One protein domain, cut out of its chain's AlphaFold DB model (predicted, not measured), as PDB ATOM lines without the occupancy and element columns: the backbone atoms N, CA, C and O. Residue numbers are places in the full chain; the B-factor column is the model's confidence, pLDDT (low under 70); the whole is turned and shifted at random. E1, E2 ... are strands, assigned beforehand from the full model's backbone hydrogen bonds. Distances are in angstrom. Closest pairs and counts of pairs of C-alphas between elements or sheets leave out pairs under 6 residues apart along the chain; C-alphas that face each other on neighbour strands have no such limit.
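This is residues 14 to 119 of the 119 residues of an uncharacterized protein of Candidatus Melainabacteria bacterium (UniProt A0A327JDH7). With little regular structure, this is a small, strongly twisted sheet around long strand E2, with hairpin E3 and E4 packed near one end and a long tail, residues 93 to 119, reaching away from the other. The 106 printed residues hold six named strands, E1 to E6, and no named helix: all strand, with 33 residues in named elements. The sheets are antiparallel; the whole is extended, with radius of gyration of the C-alphas 22.4 A and spans of 73 by 34 by 23 A.

Find E1, residues 19 to 21, from C-alpha 19 at (23.911, 33.784, 24.786). E2, residues 28 to 37, runs 29.9 A; then come E3, 47 to 50, E4, 53 to 56, and E5, 70 to 74. E6, 86 to 92, runs 19.0 A to C-alpha 92 at (24.957, 42.435, 20.620).

Beside E2, look for antiparallel E1 and E5 on one side and E6 on the other. Within hydrogen-bond range are N 20 and O 29, 2.9 A, N 35 and O 72, 2.9 A, and N 30 and O 90, 2.9 A. In hairpin E3 and E4, find N 48 and O 55, 2.8 A.

The printed part has no cut; links E4 to E5 and E5 to E6 are long. Residues 105 to 110 stand free; residues 96 to 119 have pLDDT under 70.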
ATOM      1  N   SER A  14      18.275  28.505  21.414       86.38
ATOM      2  CA  SER A  14      17.507  27.995  22.556       86.38
ATOM      3  C   SER A  14      17.336  29.079  23.621       86.38
ATOM      4  O   SER A  14      18.225  29.906  23.806       86.38
ATOM      5  N   ALA A  15      16.208  29.074  24.332       86.06
ATOM      6  CA  ALA A  15      15.973  29.966  25.469       86.06
ATOM      7  C   ALA A  15      16.744  29.538  26.736       86.06
ATOM      8  O   ALA A  15      16.853  30.321  27.678       86.06
ATOM      9  N   ASP A  16      17.300  28.319  26.739       85.94
ATOM     10  CA  ASP A  16      18.026  27.736  27.878       85.94
ATOM     11  C   ASP A  16      19.482  28.204  27.976       85.94
ATOM     12  O   ASP A  16      20.130  28.047  29.009       85.94
ATOM     13  N   VAL A  17      20.020  28.776  26.897       87.69
ATOM     14  CA  VAL A  17      21.368  29.351  26.888       87.69
ATOM     15  C   VAL A  17      21.303  30.839  27.204       87.69
ATOM     16  O   VAL A  17      20.353  31.516  26.825       87.69
ATOM     17  N   LYS A  18      22.321  31.380  27.877       87.44
ATOM     18  CA  LYS A  18      22.394  32.822  28.168       87.44
ATOM     19  C   LYS A  18      22.689  33.652  26.916       87.44
ATOM     20  O   LYS A  18      22.151  34.741  26.754       87.44
ATOM     21  N   ALA A  19      23.531  33.131  26.029       90.56
ATOM     22  CA  ALA A  19      23.911  33.784  24.786       90.56
ATOM     23  C   ALA A  19      24.397  32.758  23.757       90.56
ATOM     24  O   ALA A  19      24.770  31.637  24.115       90.56
ATOM     25  N   GLY A  20      24.419  33.140  22.483       89.31
ATOM     26  CA  GLY A  20      24.979  32.311  21.423       89.31
ATOM     27  C   GLY A  20      24.953  32.974  20.053       89.31
ATOM     28  O   GLY A  20      24.259  33.963  19.824       89.31
ATOM     29  N   TYR A  21      25.707  32.396  19.122       89.50
ATOM     30  CA  TYR A  21      25.678  32.809  17.723       89.50
ATOM     31  C   TYR A  21      24.489  32.183  17.001       89.50
ATOM     32  O   TYR A  21      24.247  30.977  17.091       89.50
ATOM     33  N   CYS A  22      23.753  32.997  16.249       89.75
ATOM     34  CA  CYS A  22      22.675  32.501  15.413       89.75
ATOM     35  C   CYS A  22      23.244  31.745  14.202       89.75
ATOM     36  O   CYS A  22      23.973  32.347  13.414       89.75
ATOM     37  N   PRO A  23      22.871  30.475  13.969       87.06
ATOM     38  CA  PRO A  23      23.364  29.722  12.812       87.06
ATOM     39  C   PRO A  23      22.823  30.241  11.469       87.06
ATOM     40  O   PRO A  23      23.385  29.915  10.430       87.06
ATOM     41  N   ASP A  24      21.744  31.033  11.476       86.62
ATOM     42  CA  ASP A  24      21.120  31.555  10.253       86.62
ATOM     43  C   ASP A  24      21.705  32.900   9.800       86.62
ATOM     44  O   ASP A  24      21.814  33.145   8.602       86.62
ATOM     45  N   CYS A  25      22.068  33.787  10.738       86.25
ATOM     46  CA  CYS A  25      22.579  35.127  10.415       86.25
ATOM     47  C   CYS A  25      23.992  35.423  10.935       86.25
ATOM     48  O   CYS A  25      24.552  36.451  10.569       86.25
ATOM     49  N   GLY A  26      24.570  34.562  11.776       84.25
ATOM     50  CA  GLY A  26      25.898  34.757  12.368       84.25
ATOM     51  C   GLY A  26      25.970  35.834  13.455       84.25
ATOM     52  O   GLY A  26      27.036  36.044  14.022       84.25
ATOM     53  N   GLU A  27      24.864  36.512  13.773       88.38
ATOM     54  CA  GLU A  27      24.826  37.522  14.834       88.38
ATOM     55  C   GLU A  27      24.955  36.873  16.218       88.38
ATOM     56  O   GLU A  27      24.400  35.795  16.461       88.38
ATOM     57  N   TYR A  28      25.663  37.547  17.129       90.06
ATOM     58  CA  TYR A  28      25.712  37.168  18.537       90.06
ATOM     59  C   TYR A  28      24.480  37.710  19.256       90.06
ATOM     60  O   TYR A  28      24.188  38.907  19.203       90.06
ATOM     61  N   VAL A  29      23.741  36.816  19.900       90.62
ATOM     62  CA  VAL A  29      22.458  37.128  20.524       90.62
ATOM     63  C   VAL A  29      22.508  36.758  21.993       90.62
ATOM     64  O   VAL A  29      22.926  35.654  22.344       90.62
ATOM     65  N   GLU A  30      22.029  37.664  22.833       92.12
ATOM     66  CA  GLU A  30      21.836  37.450  24.261       92.12
ATOM     67  C   GLU A  30      20.355  37.243  24.577       92.12
ATOM     68  O   GLU A  30      19.458  37.866  23.998       92.12
ATOM     69  N   ASN A  31      20.099  36.309  25.487       92.69
ATOM     70  CA  ASN A  31      18.778  35.985  25.987       92.69
ATOM     71  C   ASN A  31      18.588  36.663  27.343       92.69
ATOM     72  O   ASN A  31      19.362  36.423  28.270       92.69
ATOM     73  N   HIS A  32      17.520  37.443  27.478       92.88
ATOM     74  CA  HIS A  32      17.186  38.129  28.722       92.88
ATOM     75  C   HIS A  32      15.796  37.736  29.213       92.88
ATOM     76  O   HIS A  32      14.850  37.589  28.427       92.88
ATOM     77  N   TRP A  33      15.674  37.627  30.533       94.62
ATOM     78  CA  TRP A  33      14.434  37.312  31.225       94.62
ATOM     79  C   TRP A  33      14.075  38.433  32.193       94.62
ATOM     80  O   TRP A  33      14.903  38.896  32.970       94.62
ATOM     81  N   PHE A  34      12.815  38.859  32.166       95.31
ATOM     82  CA  PHE A  34      12.332  39.962  32.991       95.31
ATOM     83  C   PHE A  34      11.101  39.571  33.787       95.31
ATOM     84  O   PHE A  34      10.176  38.964  33.248       95.31
ATOM     85  N   ILE A  35      11.040  39.994  35.046       95.56
ATOM     86  CA  ILE A  35       9.851  39.883  35.892       95.56
ATOM     87  C   ILE A  35       9.436  41.267  36.361       95.56
ATOM     88  O   ILE A  35      10.262  42.113  36.683       95.56
ATOM     89  N   THR A  36       8.129  41.486  36.442       95.06
ATOM     90  CA  THR A  36       7.545  42.686  37.034       95.06
ATOM     91  C   THR A  36       6.914  42.368  38.382       95.06
ATOM     92  O   THR A  36       6.228  41.355  38.548       95.06
ATOM     93  N   LYS A  37       7.148  43.231  39.368       94.69
ATOM     94  CA  LYS A  37       6.604  43.118  40.725       94.69
ATOM     95  C   LYS A  37       5.962  44.425  41.155       94.69
ATOM     96  O   LYS A  37       6.376  45.505  40.743       94.69
ATOM     97  N   CYS A  38       4.963  44.327  42.021       94.62
ATOM     98  CA  CYS A  38       4.404  45.492  42.687       94.62
ATOM     99  C   CYS A  38       5.373  45.997  43.776       94.62
ATOM    100  O   CYS A  38       5.741  45.201  44.644       94.62
ATOM    101  N   PRO A  39       5.731  47.293  43.810       94.38
ATOM    102  CA  PRO A  39       6.586  47.853  44.856       94.38
ATOM    103  C   PRO A  39       5.910  47.866  46.232       94.38
ATOM    104  O   PRO A  39       6.587  47.748  47.245       94.38
ATOM    105  N   CYS A  40       4.577  47.975  46.292       92.75
ATOM    106  CA  CYS A  40       3.855  48.065  47.564       92.75
ATOM    107  C   CYS A  40       3.724  46.722  48.289       92.75
ATOM    108  O   CYS A  40       3.841  46.674  49.508       92.75
ATOM    109  N   CYS A  41       3.431  45.636  47.563       92.69
ATOM    110  CA  CYS A  41       3.135  44.329  48.172       92.69
ATOM    111  C   CYS A  41       4.031  43.182  47.685       92.69
ATOM    112  O   CYS A  41       3.851  42.046  48.112       92.69
ATOM    113  N   GLY A  42       4.957  43.439  46.757       91.12
ATOM    114  CA  GLY A  42       5.890  42.435  46.232       91.12
ATOM    115  C   GLY A  42       5.264  41.372  45.324       91.12
ATOM    116  O   GLY A  42       5.966  40.471  44.862       91.12
ATOM    117  N   ARG A  43       3.954  41.448  45.041       92.88
ATOM    118  CA  ARG A  43       3.271  40.474  44.180       92.88
ATOM    119  C   ARG A  43       3.844  40.527  42.764       92.88
ATOM    120  O   ARG A  43       3.986  41.607  42.191       92.88
ATOM    121  N   LYS A  44       4.145  39.354  42.204       93.56
ATOM    122  CA  LYS A  44       4.597  39.202  40.817       93.56
ATOM    123  C   LYS A  44       3.424  39.413  39.866       93.56
ATOM    124  O   LYS A  44       2.325  38.910  40.106       93.56
ATOM    125  N   HIS A  45       3.676  40.129  38.784       92.75
ATOM    126  CA  HIS A  45       2.738  40.328  37.692       92.75
ATOM    127  C   HIS A  45       3.175  39.514  36.480       92.75
ATOM    128  O   HIS A  45       4.358  39.234  36.287       92.75
ATOM    129  N   LYS A  46       2.206  39.127  35.647       94.50
ATOM    130  CA  LYS A  46       2.515  38.535  34.348       94.50
ATOM    131  C   LYS A  46       3.158  39.606  33.474       94.50
ATOM    132  O   LYS A  46       2.519  40.616  33.187       94.50
ATOM    133  N   THR A  47       4.405  39.393  33.082       94.88
ATOM    134  CA  THR A  47       5.206  40.370  32.340       94.88
ATOM    135  C   THR A  47       5.051  40.141  30.841       94.88
ATOM    136  O   THR A  47       4.985  39.004  30.380       94.88
ATOM    137  N   ILE A  48       4.994  41.220  30.068       94.81
ATOM    138  CA  ILE A  48       4.995  41.203  28.605       94.81
ATOM    139  C   ILE A  48       6.033  42.195  28.082       94.81
ATOM    140  O   ILE A  48       6.293  43.223  28.707       94.81
ATOM    141  N   ILE A  49       6.608  41.915  26.913       93.88
ATOM    142  CA  ILE A  49       7.458  42.882  26.215       93.88
ATOM    143  C   ILE A  49       6.573  43.750  25.324       93.88
ATOM    144  O   ILE A  49       5.934  43.259  24.395       93.88
ATOM    145  N   LYS A  50       6.542  45.056  25.592       91.75
ATOM    146  CA  LYS A  50       5.850  46.045  24.764       91.75
ATOM    147  C   LYS A  50       6.838  47.129  24.356       91.75
ATOM    148  O   LYS A  50       7.430  47.779  25.212       91.75
ATOM    149  N   ASN A  51       7.026  47.323  23.049       87.62
ATOM    150  CA  ASN A  51       7.994  48.279  22.492       87.62
ATOM    151  C   ASN A  51       9.418  48.105  23.068       87.62
ATOM    152  O   ASN A  51      10.070  49.083  23.422       87.62
ATOM    153  N   GLY A  52       9.868  46.854  23.232       85.75
ATOM    154  CA  GLY A  52      11.191  46.532  23.784       85.75
ATOM    155  C   GLY A  52      11.334  46.729  25.297       85.75
ATOM    156  O   GLY A  52      12.427  46.560  25.821       85.75
ATOM    157  N   LYS A  53      10.256  47.072  26.016       90.38
ATOM    158  CA  LYS A  53      10.264  47.223  27.476       90.38
ATOM    159  C   LYS A  53       9.417  46.145  28.137       90.38
ATOM    160  O   LYS A  53       8.291  45.892  27.708       90.38
ATOM    161  N   ALA A  54       9.946  45.549  29.199       93.25
ATOM    162  CA  ALA A  54       9.202  44.630  30.047       93.25
ATOM    163  C   ALA A  54       8.237  45.410  30.953       93.25
ATOM    164  O   ALA A  54       8.652  46.247  31.757       93.25
ATOM    165  N   VAL A  55       6.940  45.148  30.783       93.81
ATOM    166  CA  VAL A  55       5.840  45.802  31.503       93.81
ATOM    167  C   VAL A  55       4.846  44.756  32.007       93.81
ATOM    168  O   VAL A  55       4.718  43.695  31.389       93.81
ATOM    169  N   PRO A  56       4.117  45.012  33.103       94.50
ATOM    170  CA  PRO A  56       3.072  44.102  33.544       94.50
ATOM    171  C   PRO A  56       1.901  44.110  32.549       94.50
ATOM    172  O   PRO A  56       1.576  45.135  31.946       94.50
ATOM    173  N   LEU A  57       1.244  42.960  32.387       92.62
ATOM    174  CA  LEU A  57       0.060  42.799  31.538       92.62
ATOM    175  C   LEU A  57      -1.076  43.729  31.982       92.62
ATOM    176  O   LEU A  57      -1.732  44.364  31.157       92.62
ATOM    177  N   PHE A  58      -1.277  43.819  33.296       91.06
ATOM    178  CA  PHE A  58      -2.224  44.732  33.919       91.06
ATOM    179  C   PHE A  58      -1.481  45.925  34.507       91.06
ATOM    180  O   PHE A  58      -0.464  45.766  35.175       91.06
ATOM    181  N   LYS A  59      -2.019  47.127  34.285       88.88
ATOM    182  CA  LYS A  59      -1.434  48.377  34.794       88.88
ATOM    183  C   LYS A  59      -1.607  48.569  36.300       88.88
ATOM    184  O   LYS A  59      -0.950  49.425  36.865       88.88
ATOM    185  N   ILE A  60      -2.543  47.850  36.914       92.56
ATOM    186  CA  ILE A  60      -2.917  48.021  38.318       92.56
ATOM    187  C   ILE A  60      -2.733  46.689  39.028       92.56
ATOM    188  O   ILE A  60      -3.080  45.631  38.497       92.56
ATOM    189  N   CYS A  61      -2.207  46.742  40.246       92.31
ATOM    190  CA  CYS A  61      -2.069  45.574  41.084       92.31
ATOM    191  C   CYS A  61      -3.435  45.093  41.581       92.31
ATOM    192  O   CYS A  61      -4.094  45.775  42.360       92.31
ATOM    193  N   GLU A  62      -3.816  43.871  41.218       89.81
ATOM    194  CA  GLU A  62      -5.070  43.235  41.659       89.81
ATOM    195  C   GLU A  62      -5.167  43.042  43.180       89.81
ATOM    196  O   GLU A  62      -6.249  42.814  43.703       89.81
ATOM    197  N   ASN A  63      -4.036  43.099  43.893       90.69
ATOM    198  CA  ASN A  63      -3.999  42.890  45.339       90.69
ATOM    199  C   ASN A  63      -4.117  44.195  46.140       90.69
ATOM    200  O   ASN A  63      -4.819  44.235  47.140       90.69
ATOM    201  N   CYS A  64      -3.417  45.255  45.728       93.31
ATOM    202  CA  CYS A  64      -3.331  46.502  46.505       93.31
ATOM    203  C   CYS A  64      -3.774  47.760  45.746       93.31
ATOM    204  O   CYS A  64      -3.787  48.839  46.327       93.31
ATOM    205  N   GLY A  65      -4.101  47.659  44.457       91.31
ATOM    206  CA  GLY A  65      -4.514  48.801  43.635       91.31
ATOM    207  C   GLY A  65      -3.384  49.739  43.195       91.31
ATOM    208  O   GLY A  65      -3.656  50.718  42.507       91.31
ATOM    209  N   CYS A  66      -2.125  49.462  43.547       92.19
ATOM    210  CA  CYS A  66      -0.982  50.263  43.102       92.19
ATOM    211  C   CYS A  66      -0.823  50.210  41.571       92.19
ATOM    212  O   CYS A  66      -0.930  49.134  40.979       92.19
ATOM    213  N   SER A  67      -0.565  51.358  40.939       91.38
ATOM    214  CA  SER A  67      -0.297  51.479  39.496       91.38
ATOM    215  C   SER A  67       1.174  51.308  39.124       91.38
ATOM    216  O   SER A  67       1.502  51.090  37.957       91.38
ATOM    217  N   ASP A  68       2.060  51.447  40.104       92.81
ATOM    218  CA  ASP A  68       3.496  51.395  39.884       92.81
ATOM    219  C   ASP A  68       3.982  49.948  39.875       92.81
ATOM    220  O   ASP A  68       3.410  49.052  40.506       92.81
ATOM    221  N   TYR A  69       5.069  49.717  39.148       93.81
ATOM    222  CA  TYR A  69       5.704  48.415  39.039       93.81
ATOM    223  C   TYR A  69       7.221  48.565  38.983       93.81
ATOM    224  O   TYR A  69       7.754  49.559  38.493       93.81
ATOM    225  N   VAL A  70       7.908  47.541  39.474       94.62
ATOM    226  CA  VAL A  70       9.358  47.390  39.385       94.62
ATOM    227  C   VAL A  70       9.643  46.249  38.426       94.62
ATOM    228  O   VAL A  70       9.072  45.167  38.568       94.62
ATOM    229  N   THR A  71      10.504  46.498  37.444       95.00
ATOM    230  CA  THR A  71      11.002  45.473  36.527       95.00
ATOM    231  C   THR A  71      12.374  45.023  37.005       95.00
ATOM    232  O   THR A  71      13.260  45.849  37.207       95.00
ATOM    233  N   GLU A  72      12.547  43.718  37.157       94.00
ATOM    234  CA  GLU A  72      13.809  43.082  37.510       94.00
ATOM    235  C   GLU A  72      14.238  42.174  36.358       94.00
ATOM    236  O   GLU A  72      13.431  41.393  35.842       94.00
ATOM    237  N   GLU A  73      15.501  42.284  35.956       93.88
ATOM    238  CA  GLU A  73      16.138  41.274  35.120       93.88
ATOM    239  C   GLU A  73      16.539  40.096  36.003       93.88
ATOM    240  O   GLU A  73      17.060  40.275  37.106       93.88
ATOM    241  N   ILE A  74      16.252  38.894  35.530       92.56
ATOM    242  CA  ILE A  74      16.607  37.655  36.203       92.56
ATOM    243  C   ILE A  74      17.431  36.792  35.254       92.56
ATOM    244  O   ILE A  74      17.350  36.928  34.033       92.56
ATOM    245  N   ASP A  75      18.202  35.874  35.828       88.69
ATOM    246  CA  ASP A  75      18.792  34.781  35.066       88.69
ATOM    247  C   ASP A  75      17.685  33.805  34.605       88.69
ATOM    248  O   ASP A  75      16.509  34.152  34.457       88.69
ATOM    249  N   PHE A  76      18.047  32.547  34.373       89.19
ATOM    250  CA  PHE A  76      17.094  31.527  33.968       89.19
ATOM    251  C   PHE A  76      15.968  31.360  35.014       89.19
ATOM    252  O   PHE A  76      16.258  31.079  36.183       89.19
ATOM    253  N   PRO A  77      14.686  31.528  34.634       89.38
ATOM    254  CA  PRO A  77      13.580  31.435  35.576       89.38
ATOM    255  C   PRO A  77      13.368  29.995  36.055       89.38
ATOM    256  O   PRO A  77      13.371  29.049  35.271       89.38
ATOM    257  N   ASP A  78      13.086  29.826  37.345       90.50
ATOM    258  CA  ASP A  78      12.566  28.570  37.887       90.50
ATOM    259  C   ASP A  78      11.104  28.324  37.464       90.50
ATOM    260  O   ASP A  78      10.420  29.195  36.916       90.50
ATOM    261  N   ILE A  79      10.595  27.129  37.775       89.69
ATOM    262  CA  ILE A  79       9.260  26.642  37.379       89.69
ATOM    263  C   ILE A  79       8.131  27.583  37.829       89.69
ATOM    264  O   ILE A  79       7.095  27.679  37.170       89.69
ATOM    265  N   VAL A  80       8.298  28.293  38.947       89.25
ATOM    266  CA  VAL A  80       7.278  29.244  39.406       89.25
ATOM    267  C   VAL A  80       7.381  30.538  38.608       89.25
ATOM    268  O   VAL A  80       6.372  31.056  38.127       89.25
ATOM    269  N   ASN A  81       8.599  31.051  38.453       90.75
ATOM    270  CA  ASN A  81       8.867  32.335  37.820       90.75
ATOM    271  C   ASN A  81       8.638  32.346  36.307       90.75
ATOM    272  O   ASN A  81       8.224  33.379  35.783       90.75
ATOM    273  N   ILE A  82       8.808  31.215  35.621       92.31
ATOM    274  CA  ILE A  82       8.629  31.118  34.163       92.31
ATOM    275  C   ILE A  82       7.220  31.531  33.707       92.31
ATOM    276  O   ILE A  82       7.049  32.080  32.624       92.31
ATOM    277  N   ASN A  83       6.210  31.359  34.566       92.44
ATOM    278  CA  ASN A  83       4.826  31.749  34.278       92.44
ATOM    279  C   ASN A  83       4.588  33.271  34.334       92.44
ATOM    280  O   ASN A  83       3.587  33.764  33.805       92.44
ATOM    281  N   TYR A  84       5.485  34.011  34.989       93.81
ATOM    282  CA  TYR A  84       5.411  35.464  35.165       93.81
ATOM    283  C   TYR A  84       6.441  36.216  34.323       93.81
ATOM    284  O   TYR A  84       6.267  37.415  34.083       93.81
ATOM    285  N   ALA A  85       7.509  35.535  33.911       94.62
ATOM    286  CA  ALA A  85       8.628  36.134  33.214       94.62
ATOM    287  C   ALA A  85       8.310  36.426  31.742       94.62
ATOM    288  O   ALA A  85       7.550  35.714  31.085       94.62
ATOM    289  N   ALA A  86       8.926  37.481  31.223       94.50
ATOM    290  CA  ALA A  86       8.957  37.801  29.807       94.50
ATOM    291  C   ALA A  86      10.347  37.511  29.247       94.50
ATOM    292  O   ALA A  86      11.352  37.856  29.865       94.50
ATOM    293  N   PHE A  87      10.379  36.913  28.062       93.75
ATOM    294  CA  PHE A  87      11.597  36.551  27.352       93.75
ATOM    295  C   PHE A  87      11.857  37.520  26.200       93.75
ATOM    296  O   PHE A  87      10.933  37.861  25.455       93.75
ATOM    297  N   THR A  88      13.108  37.938  26.026       92.00
ATOM    298  CA  THR A  88      13.536  38.704  24.851       92.00
ATOM    299  C   THR A  88      14.925  38.287  24.393       92.00
ATOM    300  O   THR A  88      15.751  37.832  25.180       92.00
ATOM    301  N   LYS A  89      15.172  38.496  23.101       91.62
ATOM    302  CA  LYS A  89      16.462  38.295  22.446       91.62
ATOM    303  C   LYS A  89      17.007  39.641  21.999       91.62
ATOM    304  O   LYS A  89      16.269  40.431  21.407       91.62
ATOM    305  N   THR A  90      18.272  39.905  22.277       89.62
ATOM    306  CA  THR A  90      18.965  41.144  21.908       89.62
ATOM    307  C   THR A  90      20.191  40.794  21.079       89.62
ATOM    308  O   THR A  90      20.937  39.876  21.399       89.62
ATOM    309  N   VAL A  91      20.392  41.504  19.970       89.94
ATOM    310  CA  VAL A  91      21.605  41.350  19.162       89.94
ATOM    311  C   VAL A  91      22.677  42.255  19.747       89.94
ATOM    312  O   VAL A  91      22.493  43.475  19.783       89.94
ATOM    313  N   VAL A  92      23.793  41.672  20.170       88.56
ATOM    314  CA  VAL A  92      24.957  42.435  20.620       88.56
ATOM    315  C   VAL A  92      25.776  42.805  19.396       88.56
ATOM    316  O   VAL A  92      26.171  41.951  18.601       88.56
ATOM    317  N   LYS A  93      26.030  44.100  19.235       83.19
ATOM    318  CA  LYS A  93      26.986  44.602  18.252       83.19
ATOM    319  C   LYS A  93      28.279  44.878  18.992       83.19
ATOM    320  O   LYS A  93      28.298  45.729  19.876       83.19
ATOM    321  N   PHE A  94      29.328  44.148  18.647       75.75
ATOM    322  CA  PHE A  94      30.665  44.478  19.110       75.75
ATOM    323  C   PHE A  94      31.119  45.727  18.357       75.75
ATOM    324  O   PHE A  94      31.048  45.767  17.127       75.75
ATOM    325  N   GLU A  95      31.527  46.764  19.083       71.56
ATOM    326  CA  GLU A  95      32.298  47.842  18.474       71.56
ATOM    327  C   GLU A  95      33.639  47.234  18.064       71.56
ATOM    328  O   GLU A  95      34.376  46.705  18.897       71.56
ATOM    329  N   GLU A  96      33.914  47.216  16.762       61.44
ATOM    330  CA  GLU A  96      35.219  46.818  16.254       61.44
ATOM    331  C   GLU A  96      36.225  47.883  16.702       61.44
ATOM    332  O   GLU A  96      36.417  48.896  16.026       61.44
ATOM    333  N   GLU A  97      36.881  47.677  17.847       56.78
ATOM    334  CA  GLU A  97      38.185  48.298  18.049       56.78
ATOM    335  C   GLU A  97      39.050  47.823  16.881       56.78
ATOM    336  O   GLU A  97      39.283  46.624  16.713       56.78
ATOM    337  N   GLN A  98      39.448  48.754  16.013       52.06
ATOM    338  CA  GLN A  98      40.258  48.481  14.829       52.06
ATOM    339  C   GLN A  98      41.678  48.070  15.247       52.06
ATOM    340  O   GLN A  98      42.645  48.807  15.083       52.06
ATOM    341  N   GLY A  99      41.810  46.875  15.815       56.91
ATOM    342  CA  GLY A  99      43.074  46.198  16.023       56.91
ATOM    343  C   GLY A  99      43.464  45.489  14.736       56.91
ATOM    344  O   GLY A  99      42.831  44.513  14.332       56.91
ATOM    345  N   VAL A 100      44.512  45.966  14.069       57.22
ATOM    346  CA  VAL A 100      45.112  45.234  12.951       57.22
ATOM    347  C   VAL A 100      45.840  44.018  13.525       57.22
ATOM    348  O   VAL A 100      46.919  44.140  14.098       57.22
ATOM    349  N   CYS A 101      45.259  42.829  13.374       55.34
ATOM    350  CA  CYS A 101      45.932  41.574  13.700       55.34
ATOM    351  C   CYS A 101      46.789  41.129  12.505       55.34
ATOM    352  O   CYS A 101      46.259  40.664  11.497       55.34
ATOM    353  N   ALA A 102      48.114  41.257  12.612       64.75
ATOM    354  CA  ALA A 102      49.054  40.700  11.641       64.75
ATOM    355  C   ALA A 102      49.612  39.357  12.140       64.75
ATOM    356  O   ALA A 102      50.095  39.256  13.268       64.75
ATOM    357  N   TRP A 103      49.578  38.330  11.286       53.91
ATOM    358  CA  TRP A 103      50.304  37.083  11.528       53.91
ATOM    359  C   TRP A 103      51.796  37.333  11.294       53.91
ATOM    360  O   TRP A 103      52.232  37.513  10.160       53.91
ATOM    361  N   LEU A 104      52.579  37.363  12.371       60.56
ATOM    362  CA  LEU A 104      54.037  37.335  12.295       60.56
ATOM    363  C   LEU A 104      54.487  35.874  12.316       60.56
ATOM    364  O   LEU A 104      54.493  35.229  13.367       60.56
ATOM    365  N   GLU A 105      54.855  35.342  11.152       56.03
ATOM    366  CA  GLU A 105      55.569  34.068  11.074       56.03
ATOM    367  C   GLU A 105      56.978  34.251  11.654       56.03
ATOM    368  O   GLU A 105      57.915  34.645  10.966       56.03
ATOM    369  N   ASN A 106      57.142  33.970  12.946       56.12
ATOM    370  CA  ASN A 106      58.469  33.819  13.529       56.12
ATOM    371  C   ASN A 106      58.909  32.362  13.382       56.12
ATOM    372  O   ASN A 106      58.242  31.446  13.865       56.12
ATOM    373  N   SER A 107      60.100  32.147  12.821       55.91
ATOM    374  CA  SER A 107      60.785  30.846  12.708       55.91
ATOM    375  C   SER A 107      61.121  30.176  14.055       55.91
ATOM    376  O   SER A 107      61.798  29.153  14.095       55.91
ATOM    377  N   THR A 108      60.661  30.734  15.176       56.69
ATOM    378  CA  THR A 108      60.975  30.297  16.540       56.69
ATOM    379  C   THR A 108      59.756  30.324  17.468       56.69
ATOM    380  O   THR A 108      59.858  30.806  18.585       56.69
ATOM    381  N   GLY A 109      58.594  29.815  17.038       52.28
ATOM    382  CA  GLY A 109      57.547  29.226  17.906       52.28
ATOM    383  C   GLY A 109      57.059  29.990  19.158       52.28
ATOM    384  O   GLY A 109      56.418  29.385  20.014       52.28
ATOM    385  N   LYS A 110      57.349  31.286  19.305       44.72
ATOM    386  CA  LYS A 110      56.933  32.139  20.423       44.72
ATOM    387  C   LYS A 110      56.041  33.248  19.893       44.72
ATOM    388  O   LYS A 110      56.466  34.071  19.081       44.72
ATOM    389  N   ILE A 111      54.805  33.246  20.375       51.59
ATOM    390  CA  ILE A 111      53.781  34.235  20.057       51.59
ATOM    391  C   ILE A 111      53.968  35.405  21.025       51.59
ATOM    392  O   ILE A 111      53.782  35.238  22.228       51.59
ATOM    393  N   ASN A 112      54.348  36.574  20.510       46.06
ATOM    394  CA  ASN A 112      54.385  37.815  21.281       46.06
ATOM    395  C   ASN A 112      53.280  38.737  20.756       46.06
ATOM    396  O   ASN A 112      53.297  39.111  19.585       46.06
ATOM    397  N   PHE A 113      52.336  39.106  21.620       46.38
ATOM    398  CA  PHE A 113      51.377  40.171  21.333       46.38
ATOM    399  C   PHE A 113      52.082  41.517  21.521       46.38
ATOM    400  O   PHE A 113      52.507  41.840  22.629       46.38
ATOM    401  N   LEU A 114      52.227  42.292  20.446       48.72
ATOM    402  CA  LEU A 114      52.706  43.672  20.510       48.72
ATOM    403  C   LEU A 114      51.549  44.609  20.145       48.72
ATOM    404  O   LEU A 114      51.108  44.586  18.996       48.72
ATOM    405  N   PRO A 115      51.050  45.434  21.081       43.88
ATOM    406  CA  PRO A 115      50.146  46.516  20.730       43.88
ATOM    407  C   PRO A 115      50.953  47.601  20.008       43.88
ATOM    408  O   PRO A 115      51.895  48.165  20.566       43.88
ATOM    409  N   LEU A 116      50.605  47.888  18.753       48.47
ATOM    410  CA  LEU A 116      51.127  49.058  18.053       48.47
ATOM    411  C   LEU A 116      50.373  50.284  18.566       48.47
ATOM    412  O   LEU A 116      49.232  50.531  18.187       48.47
ATOM    413  N   ILE A 117      51.010  51.029  19.465       44.12
ATOM    414  CA  ILE A 117      50.539  52.347  19.887       44.12
ATOM    415  C   ILE A 117      50.775  53.295  18.705       44.12
ATOM    416  O   ILE A 117      51.919  53.532  18.318       44.12
ATOM    417  N   SER A 118      49.697  53.797  18.103       41.00
ATOM    418  CA  SER A 118      49.750  54.863  17.101       41.00
ATOM    419  C   SER A 118      50.193  56.171  17.765       41.00
ATOM    420  O   SER A 118      49.543  56.617  18.714       41.00
ATOM    421  N   ALA A 119      51.302  56.737  17.285       36.28
ATOM    422  CA  ALA A 119      51.810  58.065  17.644       36.28
ATOM    423  C   ALA A 119      51.054  59.185  16.916       36.28
ATOM    424  O   ALA A 119      50.567  58.924  15.792       36.28
TER     425      ALA A 119